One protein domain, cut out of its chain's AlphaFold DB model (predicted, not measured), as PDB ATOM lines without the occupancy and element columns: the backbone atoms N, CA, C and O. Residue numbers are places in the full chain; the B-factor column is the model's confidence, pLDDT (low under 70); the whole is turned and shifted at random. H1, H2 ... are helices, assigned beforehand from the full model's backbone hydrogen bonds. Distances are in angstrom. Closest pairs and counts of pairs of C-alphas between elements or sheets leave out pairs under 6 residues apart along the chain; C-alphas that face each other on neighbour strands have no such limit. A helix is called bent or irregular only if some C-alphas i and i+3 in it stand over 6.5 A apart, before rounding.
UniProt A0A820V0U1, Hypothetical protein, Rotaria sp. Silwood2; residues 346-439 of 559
ATOM      1  N   THR A 346     -39.664 -52.401 -46.261       59.22
ATOM      2  CA  THR A 346     -38.555 -52.936 -45.466       59.22
ATOM      3  C   THR A 346     -38.466 -52.206 -44.118       59.22
ATOM      4  O   THR A 346     -38.918 -51.064 -43.974       59.22
ATOM      5  N   ARG A 347     -37.869 -52.851 -43.104       58.56
ATOM      6  CA  ARG A 347     -37.607 -52.227 -41.791       58.56
ATOM      7  C   ARG A 347     -36.853 -50.900 -41.951       58.56
ATOM      8  O   ARG A 347     -37.190 -49.939 -41.270       58.56
ATOM      9  N   LEU A 348     -35.916 -50.836 -42.898       66.69
ATOM     10  CA  LEU A 348     -35.164 -49.631 -43.242       66.69
ATOM     11  C   LEU A 348     -36.084 -48.516 -43.762       66.69
ATOM     12  O   LEU A 348     -36.119 -47.444 -43.174       66.69
ATOM     13  N   THR A 349     -36.924 -48.808 -44.760       69.50
ATOM     14  CA  THR A 349     -37.889 -47.843 -45.322       69.50
ATOM     15  C   THR A 349     -38.881 -47.328 -44.273       69.50
ATOM     16  O   THR A 349     -39.273 -46.165 -44.287       69.50
ATOM     17  N   THR A 350     -39.280 -48.189 -43.331       72.38
ATOM     18  CA  THR A 350     -40.149 -47.792 -42.214       72.38
ATOM     19  C   THR A 350     -39.433 -46.820 -41.279       72.38
ATOM     20  O   THR A 350     -40.012 -45.807 -40.893       72.38
ATOM     21  N   ILE A 351     -38.179 -47.104 -40.920       72.75
ATOM     22  CA  ILE A 351     -37.397 -46.248 -40.025       72.75
ATOM     23  C   ILE A 351     -37.086 -44.905 -40.702       72.75
ATOM     24  O   ILE A 351     -37.275 -43.869 -40.078       72.75
ATOM     25  N   GLU A 352     -36.718 -44.892 -41.983       78.00
ATOM     26  CA  GLU A 352     -36.484 -43.662 -42.756       78.00
ATOM     27  C   GLU A 352     -37.747 -42.792 -42.863       78.00
ATOM     28  O   GLU A 352     -37.686 -41.574 -42.681       78.00
ATOM     29  N   TYR A 353     -38.914 -43.408 -43.077       79.94
ATOM     30  CA  TYR A 353     -40.192 -42.699 -43.050       79.94
ATOM     31  C   TYR A 353     -40.472 -42.083 -41.672       79.94
ATOM     32  O   TYR A 353     -40.845 -40.912 -41.585       79.94
ATOM     33  N   LEU A 354     -40.259 -42.842 -40.594       77.38
ATOM     34  CA  LEU A 354     -40.448 -42.354 -39.225       77.38
ATOM     35  C   LEU A 354     -39.483 -41.212 -38.880       77.38
ATOM     36  O   LEU A 354     -39.909 -40.246 -38.252       77.38
ATOM     37  N   ILE A 355     -38.227 -41.276 -39.333       81.06
ATOM     38  CA  ILE A 355     -37.256 -40.178 -39.210       81.06
ATOM     39  C   ILE A 355     -37.782 -38.929 -39.927       81.06
ATOM     40  O   ILE A 355     -37.823 -37.860 -39.324       81.06
ATOM     41  N   SER A 356     -38.263 -39.067 -41.170       81.25
ATOM     42  CA  SER A 356     -38.764 -37.942 -41.982       81.25
ATOM     43  C   SER A 356     -39.979 -37.212 -41.388       81.25
ATOM     44  O   SER A 356     -40.268 -36.079 -41.766       81.25
ATOM     45  N   ARG A 357     -40.717 -37.869 -40.483       81.81
ATOM     46  CA  ARG A 357     -41.953 -37.363 -39.866       81.81
ATOM     47  C   ARG A 357     -41.809 -37.057 -38.378       81.81
ATOM     48  O   ARG A 357     -42.791 -36.675 -37.748       81.81
ATOM     49  N   SER A 358     -40.626 -37.263 -37.806       79.62
ATOM     50  CA  SER A 358     -40.401 -37.029 -36.387       79.62
ATOM     51  C   SER A 358     -40.092 -35.558 -36.128       79.62
ATOM     52  O   SER A 358     -38.994 -35.098 -36.423       79.62
ATOM     53  N   ASP A 359     -41.027 -34.847 -35.496       82.06
ATOM     54  CA  ASP A 359     -40.789 -33.480 -34.998       82.06
ATOM     55  C   ASP A 359     -39.828 -33.463 -33.792       82.06
ATOM     56  O   ASP A 359     -39.258 -32.435 -33.427       82.06
ATOM     57  N   ASP A 360     -39.646 -34.619 -33.150       85.56
ATOM     58  CA  ASP A 360     -38.732 -34.809 -32.032       85.56
ATOM     59  C   ASP A 360     -37.334 -35.188 -32.550       85.56
ATOM     60  O   ASP A 360     -37.123 -36.298 -33.058       85.56
ATOM     61  N   ARG A 361     -36.383 -34.251 -32.433       84.56
ATOM     62  CA  ARG A 361     -34.999 -34.415 -32.911       84.56
ATOM     63  C   ARG A 361     -34.264 -35.553 -32.212       84.56
ATOM     64  O   ARG A 361     -33.483 -36.246 -32.858       84.56
ATOM     65  N   PHE A 362     -34.548 -35.789 -30.931       86.12
ATOM     66  CA  PHE A 362     -33.956 -36.901 -30.194       86.12
ATOM     67  C   PHE A 362     -34.413 -38.231 -30.792       86.12
ATOM     68  O   PHE A 362     -33.591 -39.077 -31.127       86.12
ATOM     69  N   VAL A 363     -35.722 -38.396 -31.000       80.38
ATOM     70  CA  VAL A 363     -36.284 -39.623 -31.590       80.38
ATOM     71  C   VAL A 363     -35.773 -39.842 -33.015       80.38
ATOM     72  O   VAL A 363     -35.406 -40.964 -33.360       80.38
ATOM     73  N   ALA A 364     -35.688 -38.780 -33.821       85.69
ATOM     74  CA  ALA A 364     -35.122 -38.845 -35.166       85.69
ATOM     75  C   ALA A 364     -33.652 -39.302 -35.144       85.69
ATOM     76  O   ALA A 364     -33.277 -40.202 -35.893       85.69
ATOM     77  N   GLY A 365     -32.842 -38.744 -34.239       86.88
ATOM     78  CA  GLY A 365     -31.444 -39.134 -34.056       86.88
ATOM     79  C   GLY A 365     -31.273 -40.572 -33.567       86.88
ATOM     80  O   GLY A 365     -30.405 -41.278 -34.072       86.88
ATOM     81  N   VAL A 366     -32.131 -41.049 -32.656       84.88
ATOM     82  CA  VAL A 366     -32.114 -42.449 -32.190       84.88
ATOM     83  C   VAL A 366     -32.411 -43.414 -33.332       84.88
ATOM     84  O   VAL A 366     -31.683 -44.380 -33.545       84.88
ATOM     85  N   LEU A 367     -33.468 -43.141 -34.097       84.69
ATOM     86  CA  LEU A 367     -33.842 -43.959 -35.247       84.69
ATOM     87  C   LEU A 367     -32.746 -43.967 -36.321       84.69
ATOM     88  O   LEU A 367     -32.459 -45.019 -36.893       84.69
ATOM     89  N   HIS A 368     -32.100 -42.822 -36.554       86.88
ATOM     90  CA  HIS A 368     -30.962 -42.716 -37.462       86.88
ATOM     91  C   HIS A 368     -29.755 -43.521 -36.961       86.88
ATOM     92  O   HIS A 368     -29.133 -44.245 -37.735       86.88
ATOM     93  N   GLY A 369     -29.461 -43.466 -35.661       86.44
ATOM     94  CA  GLY A 369     -28.385 -44.243 -35.050       86.44
ATOM     95  C   GLY A 369     -28.585 -45.754 -35.171       86.44
ATOM     96  O   GLY A 369     -27.618 -46.467 -35.417       86.44
ATOM     97  N   LEU A 370     -29.825 -46.253 -35.109       83.00
ATOM     98  CA  LEU A 370     -30.124 -47.672 -35.362       83.00
ATOM     99  C   LEU A 370     -29.821 -48.090 -36.812       83.00
ATOM    100  O   LEU A 370     -29.335 -49.196 -37.059       83.00
ATOM    101  N   ILE A 371     -30.085 -47.208 -37.782       83.38
ATOM    102  CA  ILE A 371     -29.730 -47.457 -39.188       83.38
ATOM    103  C   ILE A 371     -28.210 -47.454 -39.346       83.38
ATOM    104  O   ILE A 371     -27.641 -48.394 -39.901       83.38
ATOM    105  N   GLU A 372     -27.547 -46.415 -38.841       83.50
ATOM    106  CA  GLU A 372     -26.106 -46.238 -39.007       83.50
ATOM    107  C   GLU A 372     -25.296 -47.298 -38.261       83.50
ATOM    108  O   GLU A 372     -24.300 -47.774 -38.802       83.50
ATOM    109  N   PHE A 373     -25.752 -47.779 -37.097       79.56
ATOM    110  CA  PHE A 373     -25.086 -48.872 -36.384       79.56
ATOM    111  C   PHE A 373     -24.936 -50.112 -37.265       79.56
ATOM    112  O   PHE A 373     -23.877 -50.729 -37.279       79.56
ATOM    113  N   SER A 374     -25.941 -50.425 -38.087       73.88
ATOM    114  CA  SER A 374     -25.878 -51.534 -39.051       73.88
ATOM    115  C   SER A 374     -24.728 -51.381 -40.060       73.88
ATOM    116  O   SER A 374     -24.225 -52.374 -40.582       73.88
ATOM    117  N   ARG A 375     -24.299 -50.142 -40.335       75.88
ATOM    118  CA  ARG A 375     -23.217 -49.801 -41.272       75.88
ATOM    119  C   ARG A 375     -21.855 -49.726 -40.586       75.88
ATOM    120  O   ARG A 375     -20.857 -50.079 -41.206       75.88
ATOM    121  N   VAL A 376     -21.813 -49.295 -39.323       77.06
ATOM    122  CA  VAL A 376     -20.569 -49.118 -38.547       77.06
ATOM    123  C   VAL A 376     -20.322 -50.213 -37.503       77.06
ATOM    124  O   VAL A 376     -19.368 -50.113 -36.733       77.06
ATOM    125  N   ALA A 377     -21.144 -51.269 -37.475       71.56
ATOM    126  CA  ALA A 377     -21.135 -52.318 -36.448       71.56
ATOM    127  C   ALA A 377     -19.741 -52.914 -36.202       71.56
ATOM    128  O   ALA A 377     -19.345 -53.112 -35.058       71.56
ATOM    129  N   SER A 378     -18.960 -53.136 -37.262       53.72
ATOM    130  CA  SER A 378     -17.599 -53.676 -37.164       53.72
ATOM    131  C   SER A 378     -16.612 -52.735 -36.458       53.72
ATOM    132  O   SER A 378     -15.695 -53.211 -35.796       53.72
ATOM    133  N   GLN A 379     -16.806 -51.416 -36.550       67.62
ATOM    134  CA  GLN A 379     -15.979 -50.414 -35.867       67.62
ATOM    135  C   GLN A 379     -16.466 -50.140 -34.435       67.62
ATOM    136  O   GLN A 379     -15.650 -49.920 -33.546       67.62
ATOM    137  N   GLN A 380     -17.780 -50.199 -34.194       68.19
ATOM    138  CA  GLN A 380     -18.373 -49.950 -32.871       68.19
ATOM    139  C   GLN A 380     -18.270 -51.153 -31.924       68.19
ATOM    140  O   GLN A 380     -18.144 -50.985 -30.715       68.19
ATOM    141  N   MET A 381     -18.208 -52.383 -32.443       60.12
ATOM    142  CA  MET A 381     -17.923 -53.555 -31.603       60.12
ATOM    143  C   MET A 381     -16.540 -53.479 -30.936       60.12
ATOM    144  O   MET A 381     -16.363 -54.013 -29.845       60.12
ATOM    145  N   ALA A 382     -15.576 -52.775 -31.542       65.75
ATOM    146  CA  ALA A 382     -14.245 -52.574 -30.966       65.75
ATOM    147  C   ALA A 382     -14.226 -51.561 -29.805       65.75
ATOM    148  O   ALA A 382     -13.312 -51.595 -28.984       65.75
ATOM    149  N   THR A 383     -15.225 -50.676 -29.713       72.38
ATOM    150  CA  THR A 383     -15.355 -49.691 -28.625       72.38
ATOM    151  C   THR A 383     -16.202 -50.207 -27.459       72.38
ATOM    152  O   THR A 383     -16.288 -49.544 -26.428       72.38
ATOM    153  N   GLY A 384     -16.812 -51.392 -27.600       79.62
ATOM    154  CA  GLY A 384     -17.710 -51.979 -26.603       79.62
ATOM    155  C   GLY A 384     -19.089 -51.312 -26.531       79.62
ATOM    156  O   GLY A 384     -19.867 -51.647 -25.641       79.62
ATOM    157  N   ALA A 385     -19.405 -50.387 -27.444       74.00
ATOM    158  CA  ALA A 385     -20.704 -49.724 -27.498       74.00
ATOM    159  C   ALA A 385     -21.778 -50.675 -28.048       74.00
ATOM    160  O   ALA A 385     -21.597 -51.302 -29.096       74.00
ATOM    161  N   THR A 386     -22.917 -50.778 -27.358       83.56
ATOM    162  CA  THR A 386     -24.059 -51.545 -27.869       83.56
ATOM    163  C   THR A 386     -24.825 -50.749 -28.930       83.56
ATOM    164  O   THR A 386     -24.733 -49.522 -28.997       83.56
ATOM    165  N   GLU A 387     -25.629 -51.437 -29.749       81.88
ATOM    166  CA  GLU A 387     -26.523 -50.810 -30.741       81.88
ATOM    167  C   GLU A 387     -27.425 -49.736 -30.107       81.88
ATOM    168  O   GLU A 387     -27.664 -48.682 -30.696       81.88
ATOM    169  N   ILE A 388     -27.891 -49.985 -28.881       80.31
ATOM    170  CA  ILE A 388     -28.767 -49.074 -28.142       80.31
ATOM    171  C   ILE A 388     -27.986 -47.856 -27.645       80.31
ATOM    172  O   ILE A 388     -28.484 -46.738 -27.772       80.31
ATOM    173  N   ASP A 389     -26.770 -48.045 -27.131       81.12
ATOM    174  CA  ASP A 389     -25.932 -46.937 -26.657       81.12
ATOM    175  C   ASP A 389     -25.567 -45.998 -27.810       81.12
ATOM    176  O   ASP A 389     -25.712 -44.781 -27.688       81.12
ATOM    177  N   TYR A 390     -25.192 -46.566 -28.961       83.56
ATOM    178  CA  TYR A 390     -24.895 -45.805 -30.173       83.56
ATOM    179  C   TYR A 390     -26.126 -45.046 -30.684       83.56
ATOM    180  O   TYR A 390     -26.044 -43.867 -31.030       83.56
ATOM    181  N   ALA A 391     -27.299 -45.687 -30.678       82.50
ATOM    182  CA  ALA A 391     -28.543 -45.030 -31.054       82.50
ATOM    183  C   ALA A 391     -28.893 -43.867 -30.108       82.50
ATOM    184  O   ALA A 391     -29.246 -42.783 -30.569       82.50
ATOM    185  N   ILE A 392     -28.750 -44.043 -28.791       82.81
ATOM    186  CA  ILE A 392     -28.983 -42.974 -27.810       82.81
ATOM    187  C   ILE A 392     -27.995 -41.820 -28.010       82.81
ATOM    188  O   ILE A 392     -28.409 -40.661 -27.979       82.81
ATOM    189  N   GLU A 393     -26.719 -42.114 -28.270       86.00
ATOM    190  CA  GLU A 393     -25.701 -41.104 -28.566       86.00
ATOM    191  C   GLU A 393     -26.059 -40.293 -29.823       86.00
ATOM    192  O   GLU A 393     -26.005 -39.061 -29.802       86.00
ATOM    193  N   CYS A 394     -26.502 -40.950 -30.900       85.75
ATOM    194  CA  CYS A 394     -27.013 -40.269 -32.092       85.75
ATOM    195  C   CYS A 394     -28.242 -39.400 -31.782       85.75
ATOM    196  O   CYS A 394     -28.348 -38.284 -32.291       85.75
ATOM    197  N   GLY A 395     -29.139 -39.865 -30.907       85.12
ATOM    198  CA  GLY A 395     -30.259 -39.076 -30.391       85.12
ATOM    199  C   GLY A 395     -29.815 -37.808 -29.666       85.12
ATOM    200  O   GLY A 395     -30.353 -36.728 -29.904       85.12
ATOM    201  N   GLN A 396     -28.808 -37.920 -28.798       86.81
ATOM    202  CA  GLN A 396     -28.254 -36.786 -28.055       86.81
ATOM    203  C   GLN A 396     -27.550 -35.784 -28.979       86.81
ATOM    204  O   GLN A 396     -27.767 -34.583 -28.839       86.81
ATOM    205  N   LYS A 397     -26.773 -36.256 -29.964       88.06
ATOM    206  CA  LYS A 397     -26.114 -35.392 -30.964       88.06
ATOM    207  C   LYS A 397     -27.119 -34.645 -31.837       88.06
ATOM    208  O   LYS A 397     -26.978 -33.441 -32.049       88.06
ATOM    209  N   ALA A 398     -28.187 -35.320 -32.260       87.62
ATOM    210  CA  ALA A 398     -29.252 -34.724 -33.065       87.62
ATOM    211  C   ALA A 398     -30.010 -33.591 -32.346       87.62
ATOM    212  O   ALA A 398     -30.596 -32.726 -32.996       87.62
ATOM    213  N   MET A 399     -29.994 -33.564 -31.009       84.06
ATOM    214  CA  MET A 399     -30.556 -32.456 -30.228       84.06
ATOM    215  C   MET A 399     -29.696 -31.188 -30.289       84.06
ATOM    216  O   MET A 399     -30.231 -30.092 -30.135       84.06
ATOM    217  N   THR A 400     -28.385 -31.324 -30.505       83.75
ATOM    218  CA  THR A 400     -27.427 -30.207 -30.526       83.75
ATOM    219  C   THR A 400     -27.040 -29.753 -31.930       83.75
ATOM    220  O   THR A 400     -26.643 -28.605 -32.106       83.75
ATOM    221  N   GLU A 401     -27.149 -30.624 -32.930       82.50
ATOM    222  CA  GLU A 401     -26.779 -30.317 -34.313       82.50
ATOM    223  C   GLU A 401     -27.957 -29.689 -35.081       82.50
ATOM    224  O   GLU A 401     -29.106 -30.125 -34.981       82.50
ATOM    225  N   GLU A 402     -27.689 -28.633 -35.858       66.56
ATOM    226  CA  GLU A 402     -28.733 -27.908 -36.601       66.56
ATOM    227  C   GLU A 402     -29.236 -28.650 -37.849       66.56
ATOM    228  O   GLU A 402     -30.344 -28.365 -38.303       66.56
ATOM    229  N   ASN A 403     -28.487 -29.635 -38.361       60.28
ATOM    230  CA  ASN A 403     -28.791 -30.310 -39.623       60.28
ATOM    231  C   ASN A 403     -28.841 -31.835 -39.464       60.28
ATOM    232  O   ASN A 403     -27.838 -32.520 -39.650       60.28
ATOM    233  N   LEU A 404     -30.030 -32.381 -39.190       63.28
ATOM    234  CA  LEU A 404     -30.294 -33.795 -39.470       63.28
ATOM    235  C   LEU A 404     -30.318 -34.017 -40.996       63.28
ATOM    236  O   LEU A 404     -30.829 -33.156 -41.721       63.28
ATOM    237  N   PRO A 405     -29.822 -35.160 -41.505       53.09
ATOM    238  CA  PRO A 405     -29.960 -35.504 -42.916       53.09
ATOM    239  C   PRO A 405     -31.439 -35.479 -43.319       53.09
ATOM    240  O   PRO A 405     -32.273 -36.127 -42.683       53.09
ATOM    241  N   GLN A 406     -31.780 -34.727 -44.370       53.84
ATOM    242  CA  GLN A 406     -33.139 -34.727 -44.907       53.84
ATOM    243  C   GLN A 406     -33.434 -36.112 -45.499       53.84
ATOM    244  O   GLN A 406     -32.842 -36.510 -46.501       53.84
ATOM    245  N   ALA A 407     -34.328 -36.860 -44.852       53.75
ATOM    246  CA  ALA A 407     -34.764 -38.167 -45.328       53.75
ATOM    247  C   ALA A 407     -35.514 -38.037 -46.667       53.75
ATOM    248  O   ALA A 407     -36.250 -37.074 -46.894       53.75
ATOM    249  N   ALA A 408     -35.328 -39.018 -47.553       50.00
ATOM    250  CA  ALA A 408     -35.955 -39.042 -48.871       50.00
ATOM    251  C   ALA A 408     -37.493 -38.999 -48.774       50.00
ATOM    252  O   ALA A 408     -38.106 -39.645 -47.923       50.00
ATOM    253  N   THR A 409     -38.140 -38.243 -49.661       49.69
ATOM    254  CA  THR A 409     -39.598 -38.070 -49.677       49.69
ATOM    255  C   THR A 409     -40.289 -39.340 -50.186       49.69
ATOM    256  O   THR A 409     -40.303 -39.625 -51.383       49.69
ATOM    257  N   PHE A 410     -40.905 -40.117 -49.292       49.09
ATOM    258  CA  PHE A 410     -41.633 -41.337 -49.667       49.09
ATOM    259  C   PHE A 410     -43.071 -41.031 -50.113       49.09
ATOM    260  O   PHE A 410     -44.007 -41.069 -49.316       49.09
ATOM    261  N   VAL A 411     -43.262 -40.765 -51.410       47.91
ATOM    262  CA  VAL A 411     -44.585 -40.461 -52.006       47.91
ATOM    263  C   VAL A 411     -45.515 -41.691 -52.038       47.91
ATOM    264  O   VAL A 411     -46.735 -41.560 -52.036       47.91
ATOM    265  N   HIS A 412     -44.969 -42.911 -52.008       46.88
ATOM    266  CA  HIS A 412     -45.750 -44.149 -52.166       46.88
ATOM    267  C   HIS A 412     -46.345 -44.724 -50.866       46.88
ATOM    268  O   HIS A 412     -47.095 -45.698 -50.924       46.88
ATOM    269  N   LEU A 413     -46.045 -44.131 -49.705       54.47
ATOM    270  CA  LEU A 413     -46.517 -44.599 -48.391       54.47
ATOM    271  C   LEU A 413     -47.766 -43.869 -47.874       54.47
ATOM    272  O   LEU A 413     -48.273 -44.204 -46.808       54.47
ATOM    273  N   ASP A 414     -48.307 -42.913 -48.632       53.25
ATOM    274  CA  ASP A 414     -49.385 -42.015 -48.185       53.25
ATOM    275  C   ASP A 414     -50.798 -42.639 -48.264       53.25
ATOM    276  O   ASP A 414     -51.804 -41.952 -48.437       53.25
ATOM    277  N   LYS A 415     -50.902 -43.971 -48.141       70.06
ATOM    278  CA  LYS A 415     -52.204 -44.638 -47.991       70.06
ATOM    279  C   LYS A 415     -52.701 -44.430 -46.550       70.06
ATOM    280  O   LYS A 415     -51.977 -44.814 -45.627       70.06
ATOM    281  N   PRO A 416     -53.931 -43.919 -46.328       65.19
ATOM    282  CA  PRO A 416     -54.410 -43.507 -45.003       65.19
ATOM    283  C   PRO A 416     -54.235 -44.560 -43.900       65.19
ATOM    284  O   PRO A 416     -53.769 -44.231 -42.816       65.19
ATOM    285  N   GLY A 417     -54.513 -45.838 -44.187       65.31
ATOM    286  CA  GLY A 417     -54.398 -46.914 -43.193       65.31
ATOM    287  C   GLY A 417     -52.960 -47.309 -42.829       65.31
ATOM    288  O   GLY A 417     -52.690 -47.668 -41.686       65.31
ATOM    289  N   VAL A 418     -52.012 -47.219 -43.772       58.62
ATOM    290  CA  VAL A 418     -50.583 -47.469 -43.488       58.62
ATOM    291  C   VAL A 418     -50.026 -46.322 -42.656       58.62
ATOM    292  O   VAL A 418     -49.331 -46.545 -41.666       58.62
ATOM    293  N   ARG A 419     -50.401 -45.095 -43.020       66.25
ATOM    294  CA  ARG A 419     -50.042 -43.885 -42.294       66.25
ATOM    295  C   ARG A 419     -50.556 -43.905 -40.855       66.25
ATOM    296  O   ARG A 419     -49.761 -43.736 -39.941       66.25
ATOM    297  N   GLU A 420     -51.839 -44.189 -40.643       70.12
ATOM    298  CA  GLU A 420     -52.435 -44.246 -39.301       70.12
ATOM    299  C   GLU A 420     -51.754 -45.302 -38.413       70.12
ATOM    300  O   GLU A 420     -51.441 -45.046 -37.247       70.12
ATOM    301  N   TYR A 421     -51.437 -46.475 -38.974       65.25
ATOM    302  CA  TYR A 421     -50.696 -47.515 -38.263       65.25
ATOM    303  C   TYR A 421     -49.281 -47.063 -37.875       65.25
ATOM    304  O   TYR A 421     -48.881 -47.224 -36.717       65.25
ATOM    305  N   LEU A 422     -48.525 -46.487 -38.816       61.78
ATOM    306  CA  LEU A 422     -47.160 -46.014 -38.575       61.78
ATOM    307  C   LEU A 422     -47.128 -44.846 -37.582       61.78
ATOM    308  O   LEU A 422     -46.305 -44.854 -36.670       61.78
ATOM    309  N   GLU A 423     -48.065 -43.903 -37.678       73.12
ATOM    310  CA  GLU A 423     -48.238 -42.819 -36.704       73.12
ATOM    311  C   GLU A 423     -48.593 -43.368 -35.307       73.12
ATOM    312  O   GLU A 423     -48.116 -42.860 -34.288       73.12
ATOM    313  N   GLY A 424     -49.379 -44.447 -35.230       69.88
ATOM    314  CA  GLY A 424     -49.675 -45.151 -33.983       69.88
ATOM    315  C   GLY A 424     -48.449 -45.820 -33.348       69.88
ATOM    316  O   GLY A 424     -48.279 -45.757 -32.126       69.88
ATOM    317  N   GLN A 425     -47.575 -46.437 -34.151       65.75
ATOM    318  CA  GLN A 425     -46.305 -47.001 -33.669       65.75
ATOM    319  C   GLN A 425     -45.327 -45.903 -33.248       65.75
ATOM    320  O   GLN A 425     -44.719 -46.006 -32.183       65.75
ATOM    321  N   TYR A 426     -45.245 -44.823 -34.029       71.12
ATOM    322  CA  TYR A 426     -44.444 -43.646 -33.716       71.12
ATOM    323  C   TYR A 426     -44.820 -43.063 -32.353       71.12
ATOM    324  O   TYR A 426     -43.966 -42.936 -31.483       71.12
ATOM    325  N   LYS A 427     -46.112 -42.799 -32.103       73.00
ATOM    326  CA  LYS A 427     -46.584 -42.254 -30.817       73.00
ATOM    327  C   LYS A 427     -46.172 -43.124 -29.626       73.00
ATOM    328  O   LYS A 427     -45.746 -42.593 -28.602       73.00
ATOM    329  N   LYS A 428     -46.266 -44.453 -29.751       69.88
ATOM    330  CA  LYS A 428     -45.844 -45.391 -28.693       69.88
ATOM    331  C   LYS A 428     -44.335 -45.356 -28.470       69.88
ATOM    332  O   LYS A 428     -43.902 -45.280 -27.322       69.88
ATOM    333  N   LEU A 429     -43.557 -45.380 -29.551       67.00
ATOM    334  CA  LEU A 429     -42.100 -45.344 -29.491       67.00
ATOM    335  C   LEU A 429     -41.598 -44.022 -28.894       67.00
ATOM    336  O   LEU A 429     -40.755 -44.036 -28.005       67.00
ATOM    337  N   THR A 430     -42.174 -42.891 -29.301       69.81
ATOM    338  CA  THR A 430     -41.851 -41.563 -28.764       69.81
ATOM    339  C   THR A 430     -42.123 -41.477 -27.263       69.81
ATOM    340  O   THR A 430     -41.288 -40.968 -26.521       69.81
ATOM    341  N   LEU A 431     -43.247 -42.018 -26.777       72.44
ATOM    342  CA  LEU A 431     -43.542 -42.058 -25.338       72.44
ATOM    343  C   LEU A 431     -42.512 -42.890 -24.559       72.44
ATOM    344  O   LEU A 431     -42.067 -42.477 -23.487       72.44
ATOM    345  N   GLN A 432     -42.095 -44.031 -25.111       71.44
ATOM    346  CA  GLN A 432     -41.072 -44.879 -24.503       71.44
ATOM    347  C   GLN A 432     -39.703 -44.192 -24.491       71.44
ATOM    348  O   GLN A 432     -39.078 -44.108 -23.436       71.44
ATOM    349  N   LEU A 433     -39.264 -43.629 -25.617       66.31
ATOM    350  CA  LEU A 433     -37.967 -42.960 -25.732       66.31
ATOM    351  C   LEU A 433     -37.879 -41.704 -24.858       66.31
ATOM    352  O   LEU A 433     -36.862 -41.491 -24.201       66.31
ATOM    353  N   ARG A 434     -38.957 -40.922 -24.745       69.31
ATOM    354  CA  ARG A 434     -39.009 -39.776 -23.820       69.31
ATOM    355  C   ARG A 434     -38.900 -40.200 -22.358       69.31
ATOM    356  O   ARG A 434     -38.244 -39.518 -21.578       69.31
ATOM    357  N   SER A 435     -39.482 -41.343 -21.984       69.25
ATOM    358  CA  SER A 435     -39.338 -41.885 -20.625       69.25
ATOM    359  C   SER A 435     -37.906 -42.331 -20.301       69.25
ATOM    360  O   SER A 435     -37.521 -42.352 -19.134       69.25
ATOM    361  N   VAL A 436     -37.115 -42.664 -21.328       64.44
ATOM    362  CA  VAL A 436     -35.693 -43.003 -21.204       64.44
ATOM    363  C   VAL A 436     -34.847 -41.732 -21.128       64.44
ATOM    364  O   VAL A 436     -34.027 -41.617 -20.222       64.44
ATOM    365  N   ALA A 437     -35.109 -40.746 -21.993       58.84
ATOM    366  CA  ALA A 437     -34.424 -39.452 -21.981       58.84
ATOM    367  C   ALA A 437     -34.630 -38.669 -20.669       58.84
ATOM    368  O   ALA A 437     -33.743 -37.943 -20.234       58.84
ATOM    369  N   ALA A 438     -35.782 -38.836 -20.007       55.47
ATOM    370  CA  ALA A 438     -36.107 -38.157 -18.750       55.47
ATOM    371  C   ALA A 438     -35.455 -38.779 -17.495       55.47
ATOM    372  O   ALA A 438     -35.650 -38.271 -16.389       55.47
ATOM    373  N   ARG A 439     -34.713 -39.888 -17.615       53.53
ATOM    374  CA  ARG A 439     -34.085 -40.558 -16.466       53.53
ATOM    375  C   ARG A 439     -32.719 -39.923 -16.143       53.53
ATOM    376  O   ARG A 439     -31.838 -39.962 -16.996       53.53
TER     377      ARG A 439
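This is residues 346 to 439 of the 559 residues of the protein "Hypothetical protein" of Rotaria sp. Silwood2 (UniProt A0A820V0U1). Two helices, H2 and H3, pack together as the core, with the short helix H1 on the first part of H2 and the long helix H4 crossing near H1 and H2 without firm contact. H2 kinks sharply near residue 376, and its last part turns off before the chain folds back into H3; a long link, residues 401 to 415, swings round from the end of H3 to the start of H4. The printed part has 94 residues with four named helices, H1, H2, H3 and H4 in that order, and no named strand: the class is all helix. It is compact, with a radius of gyration of the C-alphas of 13.7 A and spans of 43 by 29 by 23 A.

H1 is residues 347 to 356, 14.3 A from its first C-alpha, at (-37.607, -52.227, -41.791), to its last. H2 is residues 361 to 383, the longest helix by residues, and its first and last C-alphas are 25.3 A apart. H2 is irregular: C-alphas 375 and 378 are 8.0 A apart, beside a kink of 97 degrees near residue 376. H3 is residues 387 to 400, 20.6 A long, from C-alpha 387 at (-26.523, -50.810, -30.741). H4 is residues 416 to 437, 30.8 A long, and ends with C-alpha 437 at (-34.424, -39.452, -21.981).

H1 and H2 form a helical hairpin and touch, the closest C-alphas being those of Ile 355 and Ala 364, 4.8 A apart. They run opposite ways at a steep tilt of 45 degrees, and H2 touches H1 with residues 363 to 371 alone. H2 and H3 touch with 43 pairs of C-alphas within 8 A, the closest being those of Gly 365 and Gly 395, 3.9 A apart. They run opposite ways at a steep tilt of 48 degrees, where the line of H2 is a rough one. H1 and H3 are apart. H4 is close to H1 but not clearly touching, the closest C-alphas being those of Leu 354 and Tyr 426 at 6.9 A, and the two are about perpendicular at 77 degrees. H4 is likewise close to H2 but not clearly touching, with C-alphas of Val 363 and Thr 430 closest at 6.5 A; their lines are only just about perpendicular, at 70.4 degrees. H3 and H4 are near each other, with 6 pairs of C-alphas within 10 A. In H1 and H4 every O i to N i+4 pair is within hydrogen-bond range; in H2 it is 13 of 19 and in H3 9 of 10.

The two C-alphas farthest apart, those of Ala 382 and Pro 416, are 43.5 A apart. The printed part has no cut. The links H1 to H2 and H2 to H3 are tight, and the link H3 to H4, 15 residues, is long. The mean pLDDT of the printed part is 72.0, and 40 residues are under 70, among them residues 378 to 382, 402 to 414 and 433 to 439.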